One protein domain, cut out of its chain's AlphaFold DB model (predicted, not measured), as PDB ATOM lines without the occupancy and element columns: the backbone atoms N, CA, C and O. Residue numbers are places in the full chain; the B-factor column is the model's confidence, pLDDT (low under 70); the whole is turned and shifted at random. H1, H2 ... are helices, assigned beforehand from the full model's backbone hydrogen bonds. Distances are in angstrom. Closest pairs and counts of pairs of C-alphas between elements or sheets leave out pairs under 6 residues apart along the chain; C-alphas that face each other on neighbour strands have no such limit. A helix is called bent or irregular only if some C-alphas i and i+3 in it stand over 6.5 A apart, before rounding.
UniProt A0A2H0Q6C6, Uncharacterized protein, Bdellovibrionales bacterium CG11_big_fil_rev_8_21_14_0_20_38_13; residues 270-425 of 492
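Overview. This is residues 270 to 425 of the 492 residues of an uncharacterized protein of Bdellovibrionales bacterium CG11_big_fil_rev_8_21_14_0_20_38_13 (UniProt A0A2H0Q6C6). The long helix H8 runs through the middle of an all-helix domain; H7 and H6 pack with it as a three-helix up-and-down bundle, each helix running against the one before, and the kinked helix H2 packs on H8 and H6. At one end of the long axis the hairpin of H4 and H5 packs through H5 on H3 and H8; at the other end the short H1 meets H2 alone. The printed part has 156 residues with eight named helices, H1 to H8 in chain order, and no named strand. The whole is compact, with a radius of gyration of the C-alphas of 16.6 A, and only just elongated, spanning 56 by 37 by 25 A.

Along the chain. Find C-alpha 270 at (126.639, -19.490, -1.826), where H1, residues 270 to 273, begins. H2 takes residues 275 to 300 over 33.0 A; it is irregular, with C-alphas 294 and 297 9.2 A apart, and has a kink of 54 degrees near residue 294. Next come H3, residues 302 to 313, 16.6 A; H4, residues 317 to 334, 25.7 A, from C-alpha 317 at (107.446, -57.918, -16.111); and H5, residues 337 to 350, 20.0 A. H6, residues 358 to 374, 23.5 A, is irregular too, with C-alphas 364 and 367 7.4 A apart and a kink of 49 degrees near residue 365. H7 is residues 383 to 393, 15.7 A, and H8 is residues 400 to 422, 32.1 A, ending at C-alpha 422 at (117.306, -31.333, 7.590).

Arrangement. Start at H8, the hub, which touches five helices. It forms a hairpin with H7, closest at the C-alphas of Tyr 388 and Ala 410, 5.1 A, a shallow tilt of 24 degrees, opposite ways. H6 and H7 are a hairpin too, closest at the C-alphas of Ala 373 and Ala 391, 4.6 A. H2 touches H8, closest at the C-alphas of Leu 300 and Ile 409, 6.1 A, at a steep tilt of 49 degrees. H5 touches H8 with residues 344 to 348 alone, and H3 at the C-alphas of Ala 307 and Ala 349, 4.5 A. In the hairpin of H4 and H5, the C-alphas of Ala 324 and Gly 343 are closest, 4.0 A. H1 and H2 touch only at the corner. H4 and H8 are apart. Every O i to N i+4 pair is within hydrogen-bond range in H3, H4, H5, H7 and H8, against 18 of 22 in H2 and 10 of 13 in H6; H1 is too short for such a pair.

Size, cuts and confidence. Look at the C-alphas of Asp 275 and Ser 315, the two farthest apart, at 56.2 A. The printed part has no cut, and no link is long. Mean pLDDT of the printed part is 89.1; residue 335 alone is under 70.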
ATOM      1  N   GLU A 270     126.983 -20.457  -2.870       87.56
ATOM      2  CA  GLU A 270     126.639 -19.490  -1.826       87.56
ATOM      3  C   GLU A 270     127.232 -19.914  -0.478       87.56
ATOM      4  O   GLU A 270     127.922 -19.127   0.169       87.56
ATOM      5  N   LEU A 271     127.057 -21.182  -0.101       87.62
ATOM      6  CA  LEU A 271     127.552 -21.728   1.165       87.62
ATOM      7  C   LEU A 271     129.086 -21.781   1.250       87.62
ATOM      8  O   LEU A 271     129.648 -21.570   2.321       87.62
ATOM      9  N   GLU A 272     129.791 -22.052   0.155       85.69
ATOM     10  CA  GLU A 272     131.260 -22.090   0.154       85.69
ATOM     11  C   GLU A 272     131.900 -20.705  -0.007       85.69
ATOM     12  O   GLU A 272     133.087 -20.547   0.279       85.69
ATOM     13  N   SER A 273     131.147 -19.702  -0.473       84.94
ATOM     14  CA  SER A 273     131.636 -18.319  -0.581       84.94
ATOM     15  C   SER A 273     131.629 -17.556   0.746       84.94
ATOM     16  O   SER A 273     132.281 -16.521   0.849       84.94
ATOM     17  N   ASN A 274     130.923 -18.067   1.756       82.25
ATOM     18  CA  ASN A 274     130.857 -17.472   3.084       82.25
ATOM     19  C   ASN A 274     131.666 -18.318   4.085       82.25
ATOM     20  O   ASN A 274     131.411 -19.510   4.274       82.25
ATOM     21  N   ASP A 275     132.646 -17.692   4.741       81.94
ATOM     22  CA  ASP A 275     133.573 -18.362   5.664       81.94
ATOM     23  C   ASP A 275     132.857 -19.055   6.834       81.94
ATOM     24  O   ASP A 275     133.273 -20.132   7.268       81.94
ATOM     25  N   LEU A 276     131.735 -18.492   7.301       78.38
ATOM     26  CA  LEU A 276     130.938 -19.051   8.397       78.38
ATOM     27  C   LEU A 276     130.192 -20.332   7.989       78.38
ATOM     28  O   LEU A 276     129.906 -21.181   8.833       78.38
ATOM     29  N   THR A 277     129.878 -20.498   6.702       84.19
ATOM     30  CA  THR A 277     129.185 -21.686   6.171       84.19
ATOM     31  C   THR A 277     130.126 -22.696   5.523       84.19
ATOM     32  O   THR A 277     129.775 -23.871   5.416       84.19
ATOM     33  N   LYS A 278     131.362 -22.309   5.191       84.06
ATOM     34  CA  LYS A 278     132.385 -23.218   4.652       84.06
ATOM     35  C   LYS A 278     132.688 -24.392   5.591       84.06
ATOM     36  O   LYS A 278     132.813 -25.542   5.156       84.06
ATOM     37  N   GLN A 279     132.740 -24.131   6.900       84.06
ATOM     38  CA  GLN A 279     132.908 -25.185   7.904       84.06
ATOM     39  C   GLN A 279     131.691 -26.125   7.959       84.06
ATOM     40  O   GLN A 279     131.866 -27.329   8.148       84.06
ATOM     41  N   LYS A 280     130.471 -25.615   7.721       86.12
ATOM     42  CA  LYS A 280     129.252 -26.443   7.685       86.12
ATOM     43  C   LYS A 280     129.315 -27.494   6.582       86.12
ATOM     44  O   LYS A 280     129.025 -28.655   6.847       86.12
ATOM     45  N   ILE A 281     129.763 -27.122   5.380       88.69
ATOM     46  CA  ILE A 281     129.930 -28.080   4.273       88.69
ATOM     47  C   ILE A 281     130.972 -29.142   4.613       88.69
ATOM     48  O   ILE A 281     130.738 -30.327   4.389       88.69
ATOM     49  N   THR A 282     132.098 -28.741   5.206       88.31
ATOM     50  CA  THR A 282     133.143 -29.692   5.618       88.31
ATOM     51  C   THR A 282     132.600 -30.704   6.634       88.31
ATOM     52  O   THR A 282     132.791 -31.911   6.484       88.31
ATOM     53  N   ASN A 283     131.842 -30.234   7.628       89.94
ATOM     54  CA  ASN A 283     131.190 -31.098   8.611       89.94
ATOM     55  C   ASN A 283     130.134 -32.011   7.973       89.94
ATOM     56  O   ASN A 283     130.036 -33.183   8.344       89.94
ATOM     57  N   ALA A 284     129.375 -31.506   6.997       90.94
ATOM     58  CA  ALA A 284     128.382 -32.281   6.262       90.94
ATOM     59  C   ALA A 284     129.032 -33.399   5.433       90.94
ATOM     60  O   ALA A 284     128.560 -34.532   5.490       90.94
ATOM     61  N   ARG A 285     130.152 -33.122   4.748       93.06
ATOM     62  CA  ARG A 285     130.951 -34.128   4.021       93.06
ATOM     63  C   ARG A 285     131.444 -35.235   4.956       93.06
ATOM     64  O   ARG A 285     131.236 -36.413   4.676       93.06
ATOM     65  N   ASN A 286     132.016 -34.867   6.102       93.38
ATOM     66  CA  ASN A 286     132.507 -35.829   7.097       93.38
ATOM     67  C   ASN A 286     131.375 -36.682   7.692       93.38
ATOM     68  O   ASN A 286     131.514 -37.899   7.834       93.38
ATOM     69  N   SER A 287     130.242 -36.051   8.009       93.56
ATOM     70  CA  SER A 287     129.059 -36.733   8.549       93.56
ATOM     71  C   SER A 287     128.443 -37.682   7.524       93.56
ATOM     72  O   SER A 287     128.077 -38.804   7.869       93.56
ATOM     73  N   LEU A 288     128.380 -37.267   6.256       94.44
ATOM     74  CA  LEU A 288     127.908 -38.098   5.156       94.44
ATOM     75  C   LEU A 288     128.816 -39.313   4.972       94.44
ATOM     76  O   LEU A 288     128.322 -40.436   4.977       94.44
ATOM     77  N   LEU A 289     130.135 -39.112   4.900       94.44
ATOM     78  CA  LEU A 289     131.102 -40.201   4.764       94.44
ATOM     79  C   LEU A 289     130.973 -41.222   5.903       94.44
ATOM     80  O   LEU A 289     130.945 -42.429   5.660       94.44
ATOM     81  N   SER A 290     130.859 -40.745   7.146       94.25
ATOM     82  CA  SER A 290     130.652 -41.602   8.317       94.25
ATOM     83  C   SER A 290     129.324 -42.363   8.251       94.25
ATOM     84  O   SER A 290     129.306 -43.577   8.459       94.25
ATOM     85  N   SER A 291     128.230 -41.680   7.893       93.69
ATOM     86  CA  SER A 291     126.899 -42.285   7.758       93.69
ATOM     87  C   SER A 291     126.870 -43.374   6.683       93.69
ATOM     88  O   SER A 291     126.418 -44.491   6.939       93.69
ATOM     89  N   LEU A 292     127.426 -43.095   5.499       93.69
ATOM     90  CA  LEU A 292     127.477 -44.044   4.388       93.69
ATOM     91  C   LEU A 292     128.333 -45.274   4.721       93.69
ATOM     92  O   LEU A 292     127.901 -46.399   4.468       93.69
ATOM     93  N   ARG A 293     129.501 -45.083   5.353       92.88
ATOM     94  CA  ARG A 293     130.360 -46.193   5.806       92.88
ATOM     95  C   ARG A 293     129.686 -47.052   6.875       92.88
ATOM     96  O   ARG A 293     129.759 -48.272   6.796       92.88
ATOM     97  N   SER A 294     129.007 -46.426   7.838       92.50
ATOM     98  CA  SER A 294     128.251 -47.122   8.890       92.50
ATOM     99  C   SER A 294     127.110 -47.965   8.313       92.50
ATOM    100  O   SER A 294     126.883 -49.099   8.732       92.50
ATOM    101  N   LYS A 295     126.417 -47.436   7.298       90.38
ATOM    102  CA  LYS A 295     125.327 -48.134   6.607       90.38
ATOM    103  C   LYS A 295     125.812 -49.371   5.838       90.38
ATOM    104  O   LYS A 295     125.076 -50.355   5.741       90.38
ATOM    105  N   GLY A 296     127.043 -49.313   5.326       88.19
ATOM    106  CA  GLY A 296     127.732 -50.419   4.668       88.19
ATOM    107  C   GLY A 296     127.064 -50.896   3.376       88.19
ATOM    108  O   GLY A 296     126.053 -50.358   2.916       88.19
ATOM    109  N   GLU A 297     127.628 -51.952   2.790       88.94
ATOM    110  CA  GLU A 297     127.139 -52.538   1.537       88.94
ATOM    111  C   GLU A 297     125.683 -53.009   1.649       88.94
ATOM    112  O   GLU A 297     124.844 -52.648   0.826       88.94
ATOM    113  N   ALA A 298     125.351 -53.742   2.715       85.69
ATOM    114  CA  ALA A 298     124.010 -54.285   2.919       85.69
ATOM    115  C   ALA A 298     122.929 -53.193   2.979       85.69
ATOM    116  O   ALA A 298     121.835 -53.365   2.442       85.69
ATOM    117  N   GLY A 299     123.220 -52.052   3.613       86.12
ATOM    118  CA  GLY A 299     122.260 -50.962   3.735       86.12
ATOM    119  C   GLY A 299     122.131 -50.103   2.473       86.12
ATOM    120  O   GLY A 299     121.050 -49.565   2.226       86.12
ATOM    121  N   LEU A 300     123.196 -49.981   1.671       88.31
ATOM    122  CA  LEU A 300     123.194 -49.225   0.412       88.31
ATOM    123  C   LEU A 300     122.629 -50.039  -0.762       88.31
ATOM    124  O   LEU A 300     121.954 -49.474  -1.619       88.31
ATOM    125  N   LEU A 301     122.818 -51.363  -0.761       90.44
ATOM    126  CA  LEU A 301     122.287 -52.275  -1.782       90.44
ATOM    127  C   LEU A 301     120.905 -52.858  -1.431       90.44
ATOM    128  O   LEU A 301     120.333 -53.597  -2.231       90.44
ATOM    129  N   LYS A 302     120.321 -52.505  -0.274       89.00
ATOM    130  CA  LYS A 302     119.038 -53.045   0.221       89.00
ATOM    131  C   LYS A 302     117.896 -52.988  -0.804       89.00
ATOM    132  O   LYS A 302     117.052 -53.882  -0.837       89.00
ATOM    133  N   TYR A 303     117.834 -51.941  -1.627       88.81
ATOM    134  CA  TYR A 303     116.763 -51.796  -2.620       88.81
ATOM    135  C   TYR A 303     116.897 -52.750  -3.812       88.81
ATOM    136  O   TYR A 303     115.891 -53.052  -4.447       88.81
ATOM    137  N   ILE A 304     118.092 -53.289  -4.064       89.44
ATOM    138  CA  ILE A 304     118.299 -54.373  -5.032       89.44
ATOM    139  C   ILE A 304     117.698 -55.665  -4.480       89.44
ATOM    140  O   ILE A 304     116.943 -56.333  -5.179       89.44
ATOM    141  N   ASP A 305     117.946 -55.969  -3.201       88.06
ATOM    142  CA  ASP A 305     117.365 -57.148  -2.547       88.06
ATOM    143  C   ASP A 305     115.827 -57.074  -2.533       88.06
ATOM    144  O   ASP A 305     115.145 -58.069  -2.776       88.06
ATOM    145  N   LEU A 306     115.265 -55.878  -2.314       91.25
ATOM    146  CA  LEU A 306     113.823 -55.646  -2.420       91.25
ATOM    147  C   LEU A 306     113.308 -55.815  -3.855       91.25
ATOM    148  O   LEU A 306     112.243 -56.397  -4.040       91.25
ATOM    149  N   ALA A 307     114.048 -55.369  -4.873       90.88
ATOM    150  CA  ALA A 307     113.672 -55.594  -6.269       90.88
ATOM    151  C   ALA A 307     113.669 -57.092  -6.623       90.88
ATOM    152  O   ALA A 307     112.713 -57.571  -7.232       90.88
ATOM    153  N   SER A 308     114.663 -57.861  -6.166       89.94
ATOM    154  CA  SER A 308     114.682 -59.323  -6.315       89.94
ATOM    155  C   SER A 308     113.491 -59.995  -5.615       89.94
ATOM    156  O   SER A 308     112.875 -60.911  -6.164       89.94
ATOM    157  N   GLN A 309     113.098 -59.513  -4.431       91.00
ATOM    158  CA  GLN A 309     111.884 -59.982  -3.748       91.00
ATOM    159  C   GLN A 309     110.607 -59.648  -4.532       91.00
ATOM    160  O   GLN A 309     109.698 -60.469  -4.606       91.00
ATOM    161  N   MET A 310     110.521 -58.472  -5.157       92.69
ATOM    162  CA  MET A 310     109.358 -58.124  -5.981       92.69
ATOM    163  C   MET A 310     109.300 -58.956  -7.264       92.69
ATOM    164  O   MET A 310     108.224 -59.431  -7.616       92.69
ATOM    165  N   LYS A 311     110.439 -59.219  -7.913       90.44
ATOM    166  CA  LYS A 311     110.504 -60.104  -9.085       90.44
ATOM    167  C   LYS A 311     110.076 -61.540  -8.764       90.44
ATOM    168  O   LYS A 311     109.439 -62.182  -9.583       90.44
ATOM    169  N   THR A 312     110.403 -62.051  -7.577       88.88
ATOM    170  CA  THR A 312     109.936 -63.387  -7.153       88.88
ATOM    171  C   THR A 312     108.458 -63.399  -6.770       88.88
ATOM    172  O   THR A 312     107.785 -64.412  -6.949       88.88
ATOM    173  N   LYS A 313     107.937 -62.278  -6.257       91.44
ATOM    174  CA  LYS A 313     106.535 -62.136  -5.851       91.44
ATOM    175  C   LYS A 313     105.570 -61.989  -7.034       91.44
ATOM    176  O   LYS A 313     104.468 -62.523  -6.960       91.44
ATOM    177  N   TYR A 314     105.956 -61.259  -8.080       90.19
ATOM    178  CA  TYR A 314     105.104 -60.977  -9.241       90.19
ATOM    179  C   TYR A 314     105.619 -61.712 -10.475       90.19
ATOM    180  O   TYR A 314     106.805 -61.678 -10.781       90.19
ATOM    181  N   SER A 315     104.725 -62.395 -11.189       75.62
ATOM    182  CA  SER A 315     105.111 -63.367 -12.220       75.62
ATOM    183  C   SER A 315     105.404 -62.742 -13.588       75.62
ATOM    184  O   SER A 315     105.985 -63.410 -14.440       75.62
ATOM    185  N   SER A 316     105.002 -61.487 -13.817       90.31
ATOM    186  CA  SER A 316     105.133 -60.805 -15.110       90.31
ATOM    187  C   SER A 316     105.870 -59.467 -14.998       90.31
ATOM    188  O   SER A 316     105.573 -58.640 -14.134       90.31
ATOM    189  N   SER A 317     106.787 -59.221 -15.939       90.12
ATOM    190  CA  SER A 317     107.446 -57.918 -16.111       90.12
ATOM    191  C   SER A 317     106.431 -56.803 -16.419       90.12
ATOM    192  O   SER A 317     106.546 -55.696 -15.898       90.12
ATOM    193  N   GLU A 318     105.373 -57.105 -17.179       92.75
ATOM    194  CA  GLU A 318     104.311 -56.143 -17.517       92.75
ATOM    195  C   GLU A 318     103.506 -55.721 -16.281       92.75
ATOM    196  O   GLU A 318     103.168 -54.545 -16.121       92.75
ATOM    197  N   GLU A 319     103.242 -56.665 -15.373       94.06
ATOM    198  CA  GLU A 319     102.566 -56.392 -14.102       94.06
ATOM    199  C   GLU A 319     103.412 -55.454 -13.227       94.06
ATOM    200  O   GLU A 319     102.909 -54.455 -12.709       94.06
ATOM    201  N   LEU A 320     104.719 -55.712 -13.132       92.88
ATOM    202  CA  LEU A 320     105.659 -54.866 -12.397       92.88
ATOM    203  C   LEU A 320     105.759 -53.453 -12.990       92.88
ATOM    204  O   LEU A 320     105.765 -52.477 -12.240       92.88
ATOM    205  N   LEU A 321     105.782 -53.310 -14.320       93.06
ATOM    206  CA  LEU A 321     105.774 -51.997 -14.977       93.06
ATOM    207  C   LEU A 321     104.466 -51.231 -14.733       93.06
ATOM    208  O   LEU A 321     104.496 -50.015 -14.524       93.06
ATOM    209  N   SER A 322     103.327 -51.927 -14.703       92.62
ATOM    210  CA  SER A 322     102.032 -51.334 -14.345       92.62
ATOM    211  C   SER A 322     102.030 -50.820 -12.899       92.62
ATOM    212  O   SER A 322     101.662 -49.671 -12.644       92.62
ATOM    213  N   LEU A 323     102.537 -51.619 -11.954       93.94
ATOM    214  CA  LEU A 323     102.680 -51.221 -10.549       93.94
ATOM    215  C   LEU A 323     103.668 -50.062 -10.366       93.94
ATOM    216  O   LEU A 323     103.429 -49.169  -9.545       93.94
ATOM    217  N   ALA A 324     104.755 -50.044 -11.141       91.44
ATOM    218  CA  ALA A 324     105.711 -48.943 -11.158       91.44
ATOM    219  C   ALA A 324     105.036 -47.634 -11.583       91.44
ATOM    220  O   ALA A 324     105.173 -46.619 -10.896       91.44
ATOM    221  N   LYS A 325     104.254 -47.675 -12.670       92.31
ATOM    222  CA  LYS A 325     103.496 -46.524 -13.169       92.31
ATOM    223  C   LYS A 325     102.450 -46.049 -12.161       92.31
ATOM    224  O   LYS A 325     102.438 -44.873 -11.830       92.31
ATOM    225  N   ALA A 326     101.663 -46.961 -11.594       90.81
ATOM    226  CA  ALA A 326     100.662 -46.616 -10.586       90.81
ATOM    227  C   ALA A 326     101.277 -45.960  -9.333       90.81
ATOM    228  O   ALA A 326     100.680 -45.067  -8.741       90.81
ATOM    229  N   SER A 327     102.475 -46.390  -8.923       90.44
ATOM    230  CA  SER A 327     103.187 -45.783  -7.787       90.44
ATOM    231  C   SER A 327     103.742 -44.398  -8.140       90.44
ATOM    232  O   SER A 327     103.697 -43.485  -7.320       90.44
ATOM    233  N   LEU A 328     104.203 -44.204  -9.381       87.19
ATOM    234  CA  LEU A 328     104.598 -42.884  -9.872       87.19
ATOM    235  C   LEU A 328     103.404 -41.921  -9.937       87.19
ATOM    236  O   LEU A 328     103.537 -40.781  -9.502       87.19
ATOM    237  N   ASP A 329     102.245 -42.379 -10.414       84.69
ATOM    238  CA  ASP A 329     101.019 -41.574 -10.463       84.69
ATOM    239  C   ASP A 329     100.605 -41.135  -9.044       84.69
ATOM    240  O   ASP A 329     100.392 -39.947  -8.801       84.69
ATOM    241  N   ARG A 330     100.638 -42.050  -8.060       85.50
ATOM    242  CA  ARG A 330     100.400 -41.710  -6.644       85.50
ATOM    243  C   ARG A 330     101.417 -40.715  -6.084       85.50
ATOM    244  O   ARG A 330     101.043 -39.838  -5.304       85.50
ATOM    245  N   PHE A 331     102.693 -40.818  -6.458       83.88
ATOM    246  CA  PHE A 331     103.697 -39.818  -6.081       83.88
ATOM    247  C   PHE A 331     103.373 -38.441  -6.671       83.88
ATOM    248  O   PHE A 331     103.468 -37.447  -5.958       83.88
ATOM    249  N   MET A 332     102.962 -38.367  -7.939       77.00
ATOM    250  CA  MET A 332     102.603 -37.097  -8.581       77.00
ATOM    251  C   MET A 332     101.382 -36.435  -7.923       77.00
ATOM    252  O   MET A 332     101.312 -35.210  -7.873       77.00
ATOM    253  N   GLU A 333     100.450 -37.228  -7.391       78.62
ATOM    254  CA  GLU A 333      99.269 -36.738  -6.669       78.62
ATOM    255  C   GLU A 333      99.571 -36.307  -5.225       78.62
ATOM    256  O   GLU A 333      99.038 -35.304  -4.752       78.62
ATOM    257  N   SER A 334     100.408 -37.063  -4.509       77.19
ATOM    258  CA  SER A 334     100.611 -36.898  -3.058       77.19
ATOM    259  C   SER A 334     101.914 -36.199  -2.665       77.19
ATOM    260  O   SER A 334     102.029 -35.687  -1.551       77.19
ATOM    261  N   GLY A 335     102.919 -36.204  -3.540       69.25
ATOM    262  CA  GLY A 335     104.289 -35.807  -3.219       69.25
ATOM    263  C   GLY A 335     105.030 -36.771  -2.278       69.25
ATOM    264  O   GLY A 335     106.116 -36.425  -1.807       69.25
ATOM    265  N   ASP A 336     104.488 -37.963  -1.982       75.12
ATOM    266  CA  ASP A 336     105.135 -38.936  -1.093       75.12
ATOM    267  C   ASP A 336     106.307 -39.649  -1.787       75.12
ATOM    268  O   ASP A 336     106.140 -40.541  -2.623       75.12
ATOM    269  N   PHE A 337     107.532 -39.286  -1.405       75.31
ATOM    270  CA  PHE A 337     108.756 -39.880  -1.944       75.31
ATOM    271  C   PHE A 337     108.883 -41.395  -1.702       75.31
ATOM    272  O   PHE A 337     109.659 -42.045  -2.407       75.31
ATOM    273  N   ASN A 338     108.133 -41.984  -0.763       82.31
ATOM    274  CA  ASN A 338     108.085 -43.439  -0.611       82.31
ATOM    275  C   ASN A 338     107.431 -44.110  -1.825       82.31
ATOM    276  O   ASN A 338     107.942 -45.123  -2.299       82.31
ATOM    277  N   GLU A 339     106.358 -43.531  -2.369       81.62
ATOM    278  CA  GLU A 339     105.680 -44.037  -3.573       81.62
ATOM    279  C   GLU A 339     106.595 -43.949  -4.799       81.62
ATOM    280  O   GLU A 339     106.683 -44.892  -5.589       81.62
ATOM    281  N   TYR A 340     107.379 -42.869  -4.899       82.56
ATOM    282  CA  TYR A 340     108.413 -42.748  -5.926       82.56
ATOM    283  C   TYR A 340     109.451 -43.874  -5.812       82.56
ATOM    284  O   TYR A 340     109.745 -44.553  -6.796       82.56
ATOM    285  N   MET A 341     109.971 -44.126  -4.605       84.44
ATOM    286  CA  MET A 341     110.943 -45.198  -4.361       84.44
ATOM    287  C   MET A 341     110.377 -46.588  -4.660       84.44
ATOM    288  O   MET A 341     111.051 -47.394  -5.299       84.44
ATOM    289  N   ILE A 342     109.137 -46.864  -4.253       89.19
ATOM    290  CA  ILE A 342     108.439 -48.117  -4.564       89.19
ATOM    291  C   ILE A 342     108.311 -48.293  -6.082       89.19
ATOM    292  O   ILE A 342     108.629 -49.364  -6.603       89.19
ATOM    293  N   GLY A 343     107.933 -47.236  -6.807       88.06
ATOM    294  CA  GLY A 343     107.853 -47.258  -8.266       88.06
ATOM    295  C   GLY A 343     109.186 -47.611  -8.933       88.06
ATOM    296  O   GLY A 343     109.230 -48.450  -9.833       88.06
ATOM    297  N   ARG A 344     110.295 -47.037  -8.450       88.69
ATOM    298  CA  ARG A 344     111.654 -47.340  -8.940       88.69
ATOM    299  C   ARG A 344     112.072 -48.786  -8.632       88.69
ATOM    300  O   ARG A 344     112.677 -49.427  -9.485       88.69
ATOM    301  N   ILE A 345     111.709 -49.327  -7.464       92.88
ATOM    302  CA  ILE A 345     111.964 -50.735  -7.104       92.88
ATOM    303  C   ILE A 345     111.195 -51.682  -8.031       92.88
ATOM    304  O   ILE A 345     111.777 -52.648  -8.518       92.88
ATOM    305  N   TYR A 346     109.919 -51.402  -8.319       93.25
ATOM    306  CA  TYR A 346     109.141 -52.198  -9.274       93.25
ATOM    307  C   TYR A 346     109.727 -52.139 -10.684       93.25
ATOM    308  O   TYR A 346     109.842 -53.170 -11.343       93.25
ATOM    309  N   LYS A 347     110.161 -50.952 -11.123       91.38
ATOM    310  CA  LYS A 347     110.827 -50.782 -12.415       91.38
ATOM    311  C   LYS A 347     112.121 -51.593 -12.490       91.38
ATOM    312  O   LYS A 347     112.321 -52.292 -13.477       91.38
ATOM    313  N   LEU A 348     112.959 -51.548 -11.449       92.31
ATOM    314  CA  LEU A 348     114.173 -52.363 -11.369       92.31
ATOM    315  C   LEU A 348     113.838 -53.861 -11.381       92.31
ATOM    316  O   LEU A 348     114.473 -54.616 -12.107       92.31
ATOM    317  N   ALA A 349     112.821 -54.288 -10.626       92.31
ATOM    318  CA  ALA A 349     112.381 -55.682 -10.577       92.31
ATOM    319  C   ALA A 349     111.912 -56.203 -11.947       92.31
ATOM    320  O   ALA A 349     112.203 -57.347 -12.290       92.31
ATOM    321  N   ALA A 350     111.233 -55.365 -12.739       91.44
ATOM    322  CA  ALA A 350     110.722 -55.720 -14.064       91.44
ATOM    323  C   ALA A 350     111.827 -56.043 -15.083       91.44
ATOM    324  O   ALA A 350     111.593 -56.829 -16.002       91.44
ATOM    325  N   ILE A 351     113.006 -55.431 -14.924       90.88
ATOM    326  CA  ILE A 351     114.156 -55.554 -15.836       90.88
ATOM    327  C   ILE A 351     115.305 -56.384 -15.249       90.88
ATOM    328  O   ILE A 351     116.363 -56.493 -15.864       90.88
ATOM    329  N   LEU A 352     115.131 -56.930 -14.042       89.50
ATOM    330  CA  LEU A 352     116.184 -57.646 -13.333       89.50
ATOM    331  C   LEU A 352     116.485 -58.969 -14.048       89.50
ATOM    332  O   LEU A 352     115.594 -59.796 -14.236       89.50
ATOM    333  N   ASP A 353     117.744 -59.182 -14.414       82.69
ATOM    334  CA  ASP A 353     118.228 -60.399 -15.068       82.69
ATOM    335  C   ASP A 353     119.097 -61.195 -14.086       82.69
ATOM    336  O   ASP A 353     120.107 -60.691 -13.594       82.69
ATOM    337  N   ASP A 354     118.702 -62.439 -13.797       76.38
ATOM    338  CA  ASP A 354     119.396 -63.290 -12.820       76.38
ATOM    339  C   ASP A 354     120.751 -63.794 -13.347       76.38
ATOM    340  O   ASP A 354     121.569 -64.290 -12.572       76.38
ATOM    341  N   SER A 355     121.014 -63.652 -14.653       73.12
ATOM    342  CA  SER A 355     122.308 -63.977 -15.261       73.12
ATOM    343  C   SER A 355     123.393 -62.932 -14.966       73.12
ATOM    344  O   SER A 355     124.588 -63.229 -15.053       73.12
ATOM    345  N   VAL A 356     123.000 -61.717 -14.568       78.75
ATOM    346  CA  VAL A 356     123.915 -60.622 -14.236       78.75
ATOM    347  C   VAL A 356     124.138 -60.590 -12.727       78.75
ATOM    348  O   VAL A 356     123.216 -60.339 -11.954       78.75
ATOM    349  N   ASN A 357     125.388 -60.756 -12.276       83.38
ATOM    350  CA  ASN A 357     125.744 -60.589 -10.860       83.38
ATOM    351  C   ASN A 357     125.817 -59.097 -10.473       83.38
ATOM    352  O   ASN A 357     126.878 -58.537 -10.183       83.38
ATOM    353  N   LEU A 358     124.653 -58.445 -10.500       85.88
ATOM    354  CA  LEU A 358     124.470 -57.009 -10.313       85.88
ATOM    355  C   LEU A 358     124.991 -56.536  -8.950       85.88
ATOM    356  O   LEU A 358     125.651 -55.502  -8.861       85.88
ATOM    357  N   LYS A 359     124.744 -57.316  -7.890       86.19
ATOM    358  CA  LYS A 359     125.154 -56.970  -6.524       86.19
ATOM    359  C   LYS A 359     126.674 -56.939  -6.390       86.19
ATOM    360  O   LYS A 359     127.208 -55.948  -5.905       86.19
ATOM    361  N   SER A 360     127.370 -57.965  -6.889       87.31
ATOM    362  CA  SER A 360     128.836 -58.009  -6.857       87.31
ATOM    363  C   SER A 360     129.467 -56.892  -7.690       87.31
ATOM    364  O   SER A 360     130.480 -56.328  -7.276       87.31
ATOM    365  N   LEU A 361     128.882 -56.559  -8.846       89.31
ATOM    366  CA  LEU A 361     129.364 -55.469  -9.698       89.31
ATOM    367  C   LEU A 361     129.252 -54.108  -8.994       89.31
ATOM    368  O   LEU A 361     130.190 -53.310  -9.018       89.31
ATOM    369  N   LEU A 362     128.109 -53.836  -8.366       90.62
ATOM    370  CA  LEU A 362     127.864 -52.571  -7.674       90.62
ATOM    371  C   LEU A 362     128.655 -52.481  -6.367       90.62
ATOM    372  O   LEU A 362     129.219 -51.428  -6.083       90.62
ATOM    373  N   ALA A 363     128.787 -53.586  -5.629       90.44
ATOM    374  CA  ALA A 363     129.629 -53.677  -4.438       90.44
ATOM    375  C   ALA A 363     131.091 -53.309  -4.736       90.44
ATOM    376  O   ALA A 363     131.691 -52.527  -4.000       90.44
ATOM    377  N   ALA A 364     131.640 -53.786  -5.862       91.19
ATOM    378  CA  ALA A 364     133.009 -53.476  -6.275       91.19
ATOM    379  C   ALA A 364     133.253 -51.975  -6.533       91.19
ATOM    380  O   ALA A 364     134.373 -51.502  -6.359       91.19
ATOM    381  N   ASN A 365     132.217 -51.218  -6.913       92.19
ATOM    382  CA  ASN A 365     132.304 -49.777  -7.183       92.19
ATOM    383  C   ASN A 365     131.795 -48.913  -6.014       92.19
ATOM    384  O   ASN A 365     131.905 -47.687  -6.050       92.19
ATOM    385  N   LEU A 366     131.249 -49.529  -4.964       92.19
ATOM    386  CA  LEU A 366     130.526 -48.820  -3.912       92.19
ATOM    387  C   LEU A 366     131.429 -47.902  -3.085       92.19
ATOM    388  O   LEU A 366     131.029 -46.787  -2.768       92.19
ATOM    389  N   ASN A 367     132.649 -48.338  -2.761       92.12
ATOM    390  CA  ASN A 367     133.595 -47.508  -2.009       92.12
ATOM    391  C   ASN A 367     133.973 -46.240  -2.785       92.12
ATOM    392  O   ASN A 367     133.934 -45.153  -2.213       92.12
ATOM    393  N   ASN A 368     134.236 -46.363  -4.089       93.25
ATOM    394  CA  ASN A 368     134.517 -45.213  -4.952       93.25
ATOM    395  C   ASN A 368     133.317 -44.259  -5.000       93.25
ATOM    396  O   ASN A 368     133.486 -43.047  -4.897       93.25
ATOM    397  N   ALA A 369     132.098 -44.799  -5.093       93.75
ATOM    398  CA  ALA A 369     130.880 -43.998  -5.078       93.75
ATOM    399  C   ALA A 369     130.660 -43.274  -3.741       93.75
ATOM    400  O   ALA A 369     130.278 -42.110  -3.743       93.75
ATOM    401  N   ILE A 370     130.944 -43.921  -2.604       94.62
ATOM    402  CA  ILE A 370     130.881 -43.296  -1.272       94.62
ATOM    403  C   ILE A 370     131.892 -42.148  -1.158       94.62
ATOM    404  O   ILE A 370     131.564 -41.090  -0.621       94.62
ATOM    405  N   GLU A 371     133.116 -42.345  -1.649       93.94
ATOM    406  CA  GLU A 371     134.148 -41.307  -1.628       93.94
ATOM    407  C   GLU A 371     133.781 -40.133  -2.539       93.94
ATOM    408  O   GLU A 371     133.822 -38.987  -2.092       93.94
ATOM    409  N   ALA A 372     133.313 -40.403  -3.761       94.06
ATOM    410  CA  ALA A 372     132.829 -39.377  -4.683       94.06
ATOM    411  C   ALA A 372     131.628 -38.606  -4.108       94.06
ATOM    412  O   ALA A 372     131.596 -37.377  -4.156       94.06
ATOM    413  N   ALA A 373     130.680 -39.307  -3.483       92.25
ATOM    414  CA  ALA A 373     129.523 -38.721  -2.809       92.25
ATOM    415  C   ALA A 373     129.912 -37.773  -1.664       92.25
ATOM    416  O   ALA A 373     129.167 -36.846  -1.365       92.25
ATOM    417  N   ALA A 374     131.056 -37.988  -1.010       90.81
ATOM    418  CA  ALA A 374     131.571 -37.110   0.041       90.81
ATOM    419  C   ALA A 374     132.520 -36.017  -0.487       90.81
ATOM    420  O   ALA A 374     132.727 -35.014   0.196       90.81
ATOM    421  N   ALA A 375     133.077 -36.189  -1.688       91.12
ATOM    422  CA  ALA A 375     134.051 -35.294  -2.314       91.12
ATOM    423  C   ALA A 375     133.459 -34.416  -3.435       91.12
ATOM    424  O   ALA A 375     134.210 -33.884  -4.247       91.12
ATOM    425  N   PHE A 376     132.131 -34.251  -3.480       89.06
ATOM    426  CA  PHE A 376     131.447 -33.451  -4.501       89.06
ATOM    427  C   PHE A 376     132.023 -32.032  -4.631       89.06
ATOM    428  O   PHE A 376     132.393 -31.387  -3.640       89.06
ATOM    429  N   GLU A 377     132.050 -31.530  -5.864       85.38
ATOM    430  CA  GLU A 377     132.587 -30.213  -6.196       85.38
ATOM    431  C   GLU A 377     131.608 -29.071  -5.891       85.38
ATOM    432  O   GLU A 377     130.404 -29.257  -5.684       85.38
ATOM    433  N   LYS A 378     132.147 -27.849  -5.880       83.06
ATOM    434  CA  LYS A 378     131.364 -26.617  -5.794       83.06
ATOM    435  C   LYS A 378     130.441 -26.495  -7.009       83.06
ATOM    436  O   LYS A 378     130.889 -26.655  -8.139       83.06
ATOM    437  N   GLY A 379     129.184 -26.103  -6.797       86.25
ATOM    438  CA  GLY A 379     128.250 -25.902  -7.906       86.25
ATOM    439  C   GLY A 379     127.017 -25.072  -7.564       86.25
ATOM    440  O   GLY A 379     126.725 -24.788  -6.404       86.25
ATOM    441  N   GLU A 380     126.266 -24.709  -8.603       90.56
ATOM    442  CA  GLU A 380     124.988 -23.979  -8.524       90.56
ATOM    443  C   GLU A 380     123.799 -24.880  -8.130       90.56
ATOM    444  O   GLU A 380     122.636 -24.548  -8.366       90.56
ATOM    445  N   ILE A 381     124.093 -26.033  -7.531       91.94
ATOM    446  CA  ILE A 381     123.141 -27.054  -7.094       91.94
ATOM    447  C   ILE A 381     123.142 -27.163  -5.567       91.94
ATOM    448  O   ILE A 381     124.047 -26.667  -4.889       91.94
ATOM    449  N   THR A 382     122.105 -27.788  -5.014       91.44
ATOM    450  CA  THR A 382     121.984 -28.030  -3.571       91.44
ATOM    451  C   THR A 382     122.888 -29.177  -3.125       91.44
ATOM    452  O   THR A 382     123.302 -30.019  -3.926       91.44
ATOM    453  N   PHE A 383     123.158 -29.240  -1.819       92.62
ATOM    454  CA  PHE A 383     123.980 -30.287  -1.210       92.62
ATOM    455  C   PHE A 383     123.508 -31.703  -1.570       92.62
ATOM    456  O   PHE A 383     124.301 -32.519  -2.030       92.62
ATOM    457  N   GLU A 384     122.211 -31.993  -1.425       92.81
ATOM    458  CA  GLU A 384     121.671 -33.326  -1.723       92.81
ATOM    459  C   GLU A 384     121.810 -33.708  -3.205       92.81
ATOM    460  O   GLU A 384     122.020 -34.879  -3.526       92.81
ATOM    461  N   GLN A 385     121.714 -32.734  -4.113       93.06
ATOM    462  CA  GLN A 385     121.823 -32.991  -5.543       93.06
ATOM    463  C   GLN A 385     123.277 -33.233  -5.953       93.06
ATOM    464  O   GLN A 385     123.538 -34.173  -6.696       93.06
ATOM    465  N   ALA A 386     124.223 -32.472  -5.400       94.25
ATOM    466  CA  ALA A 386     125.646 -32.688  -5.652       94.25
ATOM    467  C   ALA A 386     126.106 -34.081  -5.209       94.25
ATOM    468  O   ALA A 386     126.816 -34.765  -5.941       94.25
ATOM    469  N   VAL A 387     125.632 -34.537  -4.045       95.25
ATOM    470  CA  VAL A 387     125.888 -35.899  -3.554       95.25
ATOM    471  C   VAL A 387     125.362 -36.948  -4.536       95.25
ATOM    472  O   VAL A 387     126.070 -37.904  -4.840       95.25
ATOM    473  N   TYR A 388     124.139 -36.771  -5.044       94.56
ATOM    474  CA  TYR A 388     123.543 -37.682  -6.021       94.56
ATOM    475  C   TYR A 388     124.342 -37.734  -7.327       94.56
ATOM    476  O   TYR A 388     124.669 -38.825  -7.790       94.56
ATOM    477  N   ASP A 389     124.673 -36.574  -7.895       95.00
ATOM    478  CA  ASP A 389     125.364 -36.481  -9.183       95.00
ATOM    479  C   ASP A 389     126.779 -37.074  -9.095       95.00
ATOM    480  O   ASP A 389     127.165 -37.881  -9.943       95.00
ATOM    481  N   SER A 390     127.532 -36.758  -8.032       95.56
ATOM    482  CA  SER A 390     128.873 -37.316  -7.812       95.56
ATOM    483  C   SER A 390     128.850 -38.819  -7.528       95.56
ATOM    484  O   SER A 390     129.695 -39.548  -8.046       95.56
ATOM    485  N   ALA A 391     127.874 -39.309  -6.754       95.00
ATOM    486  CA  ALA A 391     127.707 -40.743  -6.519       95.00
ATOM    487  C   ALA A 391     127.381 -41.494  -7.815       95.00
ATOM    488  O   ALA A 391     127.977 -42.532  -8.100       95.00
ATOM    489  N   LEU A 392     126.442 -40.968  -8.608       94.81
ATOM    490  CA  LEU A 392     125.995 -41.600  -9.844       94.81
ATOM    491  C   LEU A 392     127.107 -41.647 -10.896       94.81
ATOM    492  O   LEU A 392     127.254 -42.665 -11.562       94.81
ATOM    493  N   ALA A 393     127.913 -40.589 -11.007       93.88
ATOM    494  CA  ALA A 393     129.047 -40.537 -11.929       93.88
ATOM    495  C   ALA A 393     130.138 -41.580 -11.617       93.88
ATOM    496  O   ALA A 393     130.852 -42.012 -12.519       93.88
ATOM    497  N   ALA A 394     130.270 -41.988 -10.352       94.00
ATOM    498  CA  ALA A 394     131.231 -42.999  -9.909       94.00
ATOM    499  C   ALA A 394     130.697 -44.441  -9.999       94.00
ATOM    500  O   ALA A 394     131.451 -45.394  -9.793       94.00
ATOM    501  N   LEU A 395     129.405 -44.615 -10.284       94.06
ATOM    502  CA  LEU A 395     128.769 -45.918 -10.430       94.06
ATOM    503  C   LEU A 395     128.706 -46.336 -11.910       94.06
ATOM    504  O   LEU A 395     128.639 -45.493 -12.803       94.06
ATOM    505  N   PRO A 396     128.714 -47.647 -12.203       92.56
ATOM    506  CA  PRO A 396     128.612 -48.138 -13.573       92.56
ATOM    507  C   PRO A 396     127.237 -47.806 -14.187       92.56
ATOM    508  O   PRO A 396     126.230 -47.785 -13.481       92.56
ATOM    509  N   THR A 397     127.179 -47.567 -15.504       91.50
ATOM    510  CA  THR A 397     125.937 -47.235 -16.242       91.50
ATOM    511  C   THR A 397     125.897 -47.838 -17.656       91.50
ATOM    512  O   THR A 397     125.325 -47.249 -18.570       91.50
ATOM    513  N   GLN A 398     126.549 -48.985 -17.888       87.19
ATOM    514  CA  GLN A 398     126.760 -49.509 -19.251       87.19
ATOM    515  C   GLN A 398     125.488 -50.056 -19.921       87.19
ATOM    516  O   GLN A 398     125.468 -50.220 -21.138       87.19
ATOM    517  N   ASN A 399     124.446 -50.365 -19.149       88.88
ATOM    518  CA  ASN A 399     123.139 -50.782 -19.655       88.88
ATOM    519  C   ASN A 399     122.012 -50.292 -18.733       88.88
ATOM    520  O   ASN A 399     122.274 -49.839 -17.617       88.88
ATOM    521  N   ASP A 400     120.765 -50.421 -19.189       85.94
ATOM    522  CA  ASP A 400     119.585 -49.897 -18.489       85.94
ATOM    523  C   ASP A 400     119.380 -50.503 -17.090       85.94
ATOM    524  O   ASP A 400     119.037 -49.780 -16.155       85.94
ATOM    525  N   LEU A 401     119.646 -51.806 -16.916       89.00
ATOM    526  CA  LEU A 401     119.563 -52.490 -15.619       89.00
ATOM    527  C   LEU A 401     120.554 -51.894 -14.613       89.00
ATOM    528  O   LEU A 401     120.188 -51.543 -13.489       89.00
ATOM    529  N   ILE A 402     121.815 -51.780 -15.026       89.88
ATOM    530  CA  ILE A 402     122.895 -51.255 -14.198       89.88
ATOM    531  C   ILE A 402     122.653 -49.770 -13.914       89.88
ATOM    532  O   ILE A 402     122.790 -49.348 -12.771       89.88
ATOM    533  N   ALA A 403     122.233 -48.985 -14.907       90.00
ATOM    534  CA  ALA A 403     121.938 -47.564 -14.735       90.00
ATOM    535  C   ALA A 403     120.796 -47.322 -13.734       90.00
ATOM    536  O   ALA A 403     120.902 -46.449 -12.868       90.00
ATOM    537  N   GLU A 404     119.723 -48.114 -13.799       89.44
ATOM    538  CA  GLU A 404     118.595 -48.014 -12.870       89.44
ATOM    539  C   GLU A 404     119.008 -48.392 -11.436       89.44
ATOM    540  O   GLU A 404     118.685 -47.677 -10.483       89.44
ATOM    541  N   ALA A 405     119.792 -49.463 -11.279       91.06
ATOM    542  CA  ALA A 405     120.320 -49.889  -9.984       91.06
ATOM    543  C   ALA A 405     121.313 -48.875  -9.385       91.06
ATOM    544  O   ALA A 405     121.220 -48.538  -8.203       91.06
ATOM    545  N   SER A 406     122.219 -48.335 -10.203       93.31
ATOM    546  CA  SER A 406     123.163 -47.283  -9.814       93.31
ATOM    547  C   SER A 406     122.445 -46.004  -9.390       93.31
ATOM    548  O   SER A 406     122.779 -45.413  -8.362       93.31
ATOM    549  N   SER A 407     121.398 -45.606 -10.117       90.94
ATOM    550  CA  SER A 407     120.575 -44.453  -9.747       90.94
ATOM    551  C   SER A 407     119.868 -44.660  -8.406       90.94
ATOM    552  O   SER A 407     119.861 -43.741  -7.591       90.94
ATOM    553  N   LEU A 408     119.348 -45.862  -8.123       90.12
ATOM    554  CA  LEU A 408     118.758 -46.195  -6.822       90.12
ATOM    555  C   LEU A 408     119.770 -46.089  -5.671       90.12
ATOM    556  O   LEU A 408     119.437 -45.517  -4.633       90.12
ATOM    557  N   ILE A 409     121.004 -46.574  -5.856       92.88
ATOM    558  CA  ILE A 409     122.083 -46.448  -4.859       92.88
ATOM    559  C   ILE A 409     122.426 -44.976  -4.613       92.88
ATOM    560  O   ILE A 409     122.439 -44.537  -3.459       92.88
ATOM    561  N   ALA A 410     122.650 -44.198  -5.676       92.81
ATOM    562  CA  ALA A 410     122.918 -42.763  -5.573       92.81
ATOM    563  C   ALA A 410     121.774 -42.028  -4.852       92.81
ATOM    564  O   ALA A 410     122.005 -41.117  -4.057       92.81
ATOM    565  N   TRP A 411     120.530 -42.471  -5.049       90.19
ATOM    566  CA  TRP A 411     119.363 -41.940  -4.347       90.19
ATOM    567  C   TRP A 411     119.361 -42.261  -2.846       90.19
ATOM    568  O   TRP A 411     118.978 -41.417  -2.034       90.19
ATOM    569  N   VAL A 412     119.840 -43.443  -2.439       90.62
ATOM    570  CA  VAL A 412     120.047 -43.753  -1.012       90.62
ATOM    571  C   VAL A 412     121.039 -42.775  -0.392       90.62
ATOM    572  O   VAL A 412     120.797 -42.277   0.709       90.62
ATOM    573  N   MET A 413     122.130 -42.476  -1.102       94.44
ATOM    574  CA  MET A 413     123.137 -41.516  -0.648       94.44
ATOM    575  C   MET A 413     122.564 -40.095  -0.575       94.44
ATOM    576  O   MET A 413     122.747 -39.414   0.436       94.44
ATOM    577  N   LYS A 414     121.772 -39.688  -1.580       92.69
ATOM    578  CA  LYS A 414     121.001 -38.434  -1.577       92.69
ATOM    579  C   LYS A 414     120.110 -38.315  -0.345       92.69
ATOM    580  O   LYS A 414     120.045 -37.255   0.271       92.69
ATOM    581  N   PHE A 415     119.431 -39.392   0.042       89.50
ATOM    582  CA  PHE A 415     118.545 -39.379   1.202       89.50
ATOM    583  C   PHE A 415     119.307 -39.217   2.524       89.50
ATOM    584  O   PHE A 415     118.854 -38.487   3.405       89.50
ATOM    585  N   GLU A 416     120.479 -39.840   2.668       92.19
ATOM    586  CA  GLU A 416     121.339 -39.599   3.837       92.19
ATOM    587  C   GLU A 416     121.851 -38.150   3.872       92.19
ATOM    588  O   GLU A 416     121.815 -37.516   4.926       92.19
ATOM    589  N   ALA A 417     122.224 -37.584   2.720       93.38
ATOM    590  CA  ALA A 417     122.562 -36.165   2.617       93.38
ATOM    591  C   ALA A 417     121.378 -35.263   3.009       93.38
ATOM    592  O   ALA A 417     121.544 -34.312   3.772       93.38
ATOM    593  N   LYS A 418     120.159 -35.601   2.578       91.12
ATOM    594  CA  LYS A 418     118.943 -34.869   2.948       91.12
ATOM    595  C   LYS A 418     118.674 -34.900   4.451       91.12
ATOM    596  O   LYS A 418     118.314 -33.872   5.014       91.12
ATOM    597  N   LYS A 419     118.878 -36.035   5.127       90.62
ATOM    598  CA  LYS A 419     118.755 -36.104   6.597       90.62
ATOM    599  C   LYS A 419     119.737 -35.169   7.297       90.62
ATOM    600  O   LYS A 419     119.346 -34.478   8.231       90.62
ATOM    601  N   ILE A 420     120.987 -35.134   6.833       91.62
ATOM    602  CA  ILE A 420     122.009 -34.221   7.363       91.62
ATOM    603  C   ILE A 420     121.584 -32.767   7.129       91.62
ATOM    604  O   ILE A 420     121.646 -31.959   8.050       91.62
ATOM    605  N   ALA A 421     121.088 -32.443   5.933       89.56
ATOM    606  CA  ALA A 421     120.612 -31.103   5.604       89.56
ATOM    607  C   ALA A 421     119.382 -30.674   6.420       89.56
ATOM    608  O   ALA A 421     119.268 -29.508   6.778       89.56
ATOM    609  N   LEU A 422     118.473 -31.599   6.741       87.00
ATOM    610  CA  LEU A 422     117.306 -31.333   7.590       87.00
ATOM    611  C   LEU A 422     117.678 -31.077   9.055       87.00
ATOM    612  O   LEU A 422     116.924 -30.416   9.764       87.00
ATOM    613  N   ALA A 423     118.818 -31.599   9.508       85.19
ATOM    614  CA  ALA A 423     119.349 -31.339  10.842       85.19
ATOM    615  C   ALA A 423     120.167 -30.033  10.923       85.19
ATOM    616  O   ALA A 423     120.564 -29.633  12.018       85.19
ATOM    617  N   ASP A 424     120.435 -29.369   9.793       85.38
ATOM    618  CA  ASP A 424     121.201 -28.122   9.743       85.38
ATOM    619  C   ASP A 424     120.350 -26.914  10.148       85.38
ATOM    620  O   ASP A 424     119.221 -26.720   9.697       85.38
ATOM    621  N   THR A 425     120.928 -26.047  10.975       82.12
ATOM    622  CA  THR A 425     120.335 -24.751  11.312       82.12
ATOM    623  C   THR A 425     120.752 -23.707  10.286       82.12
ATOM    624  O   THR A 425     121.944 -23.572   9.999       82.12
TER     625      THR A 425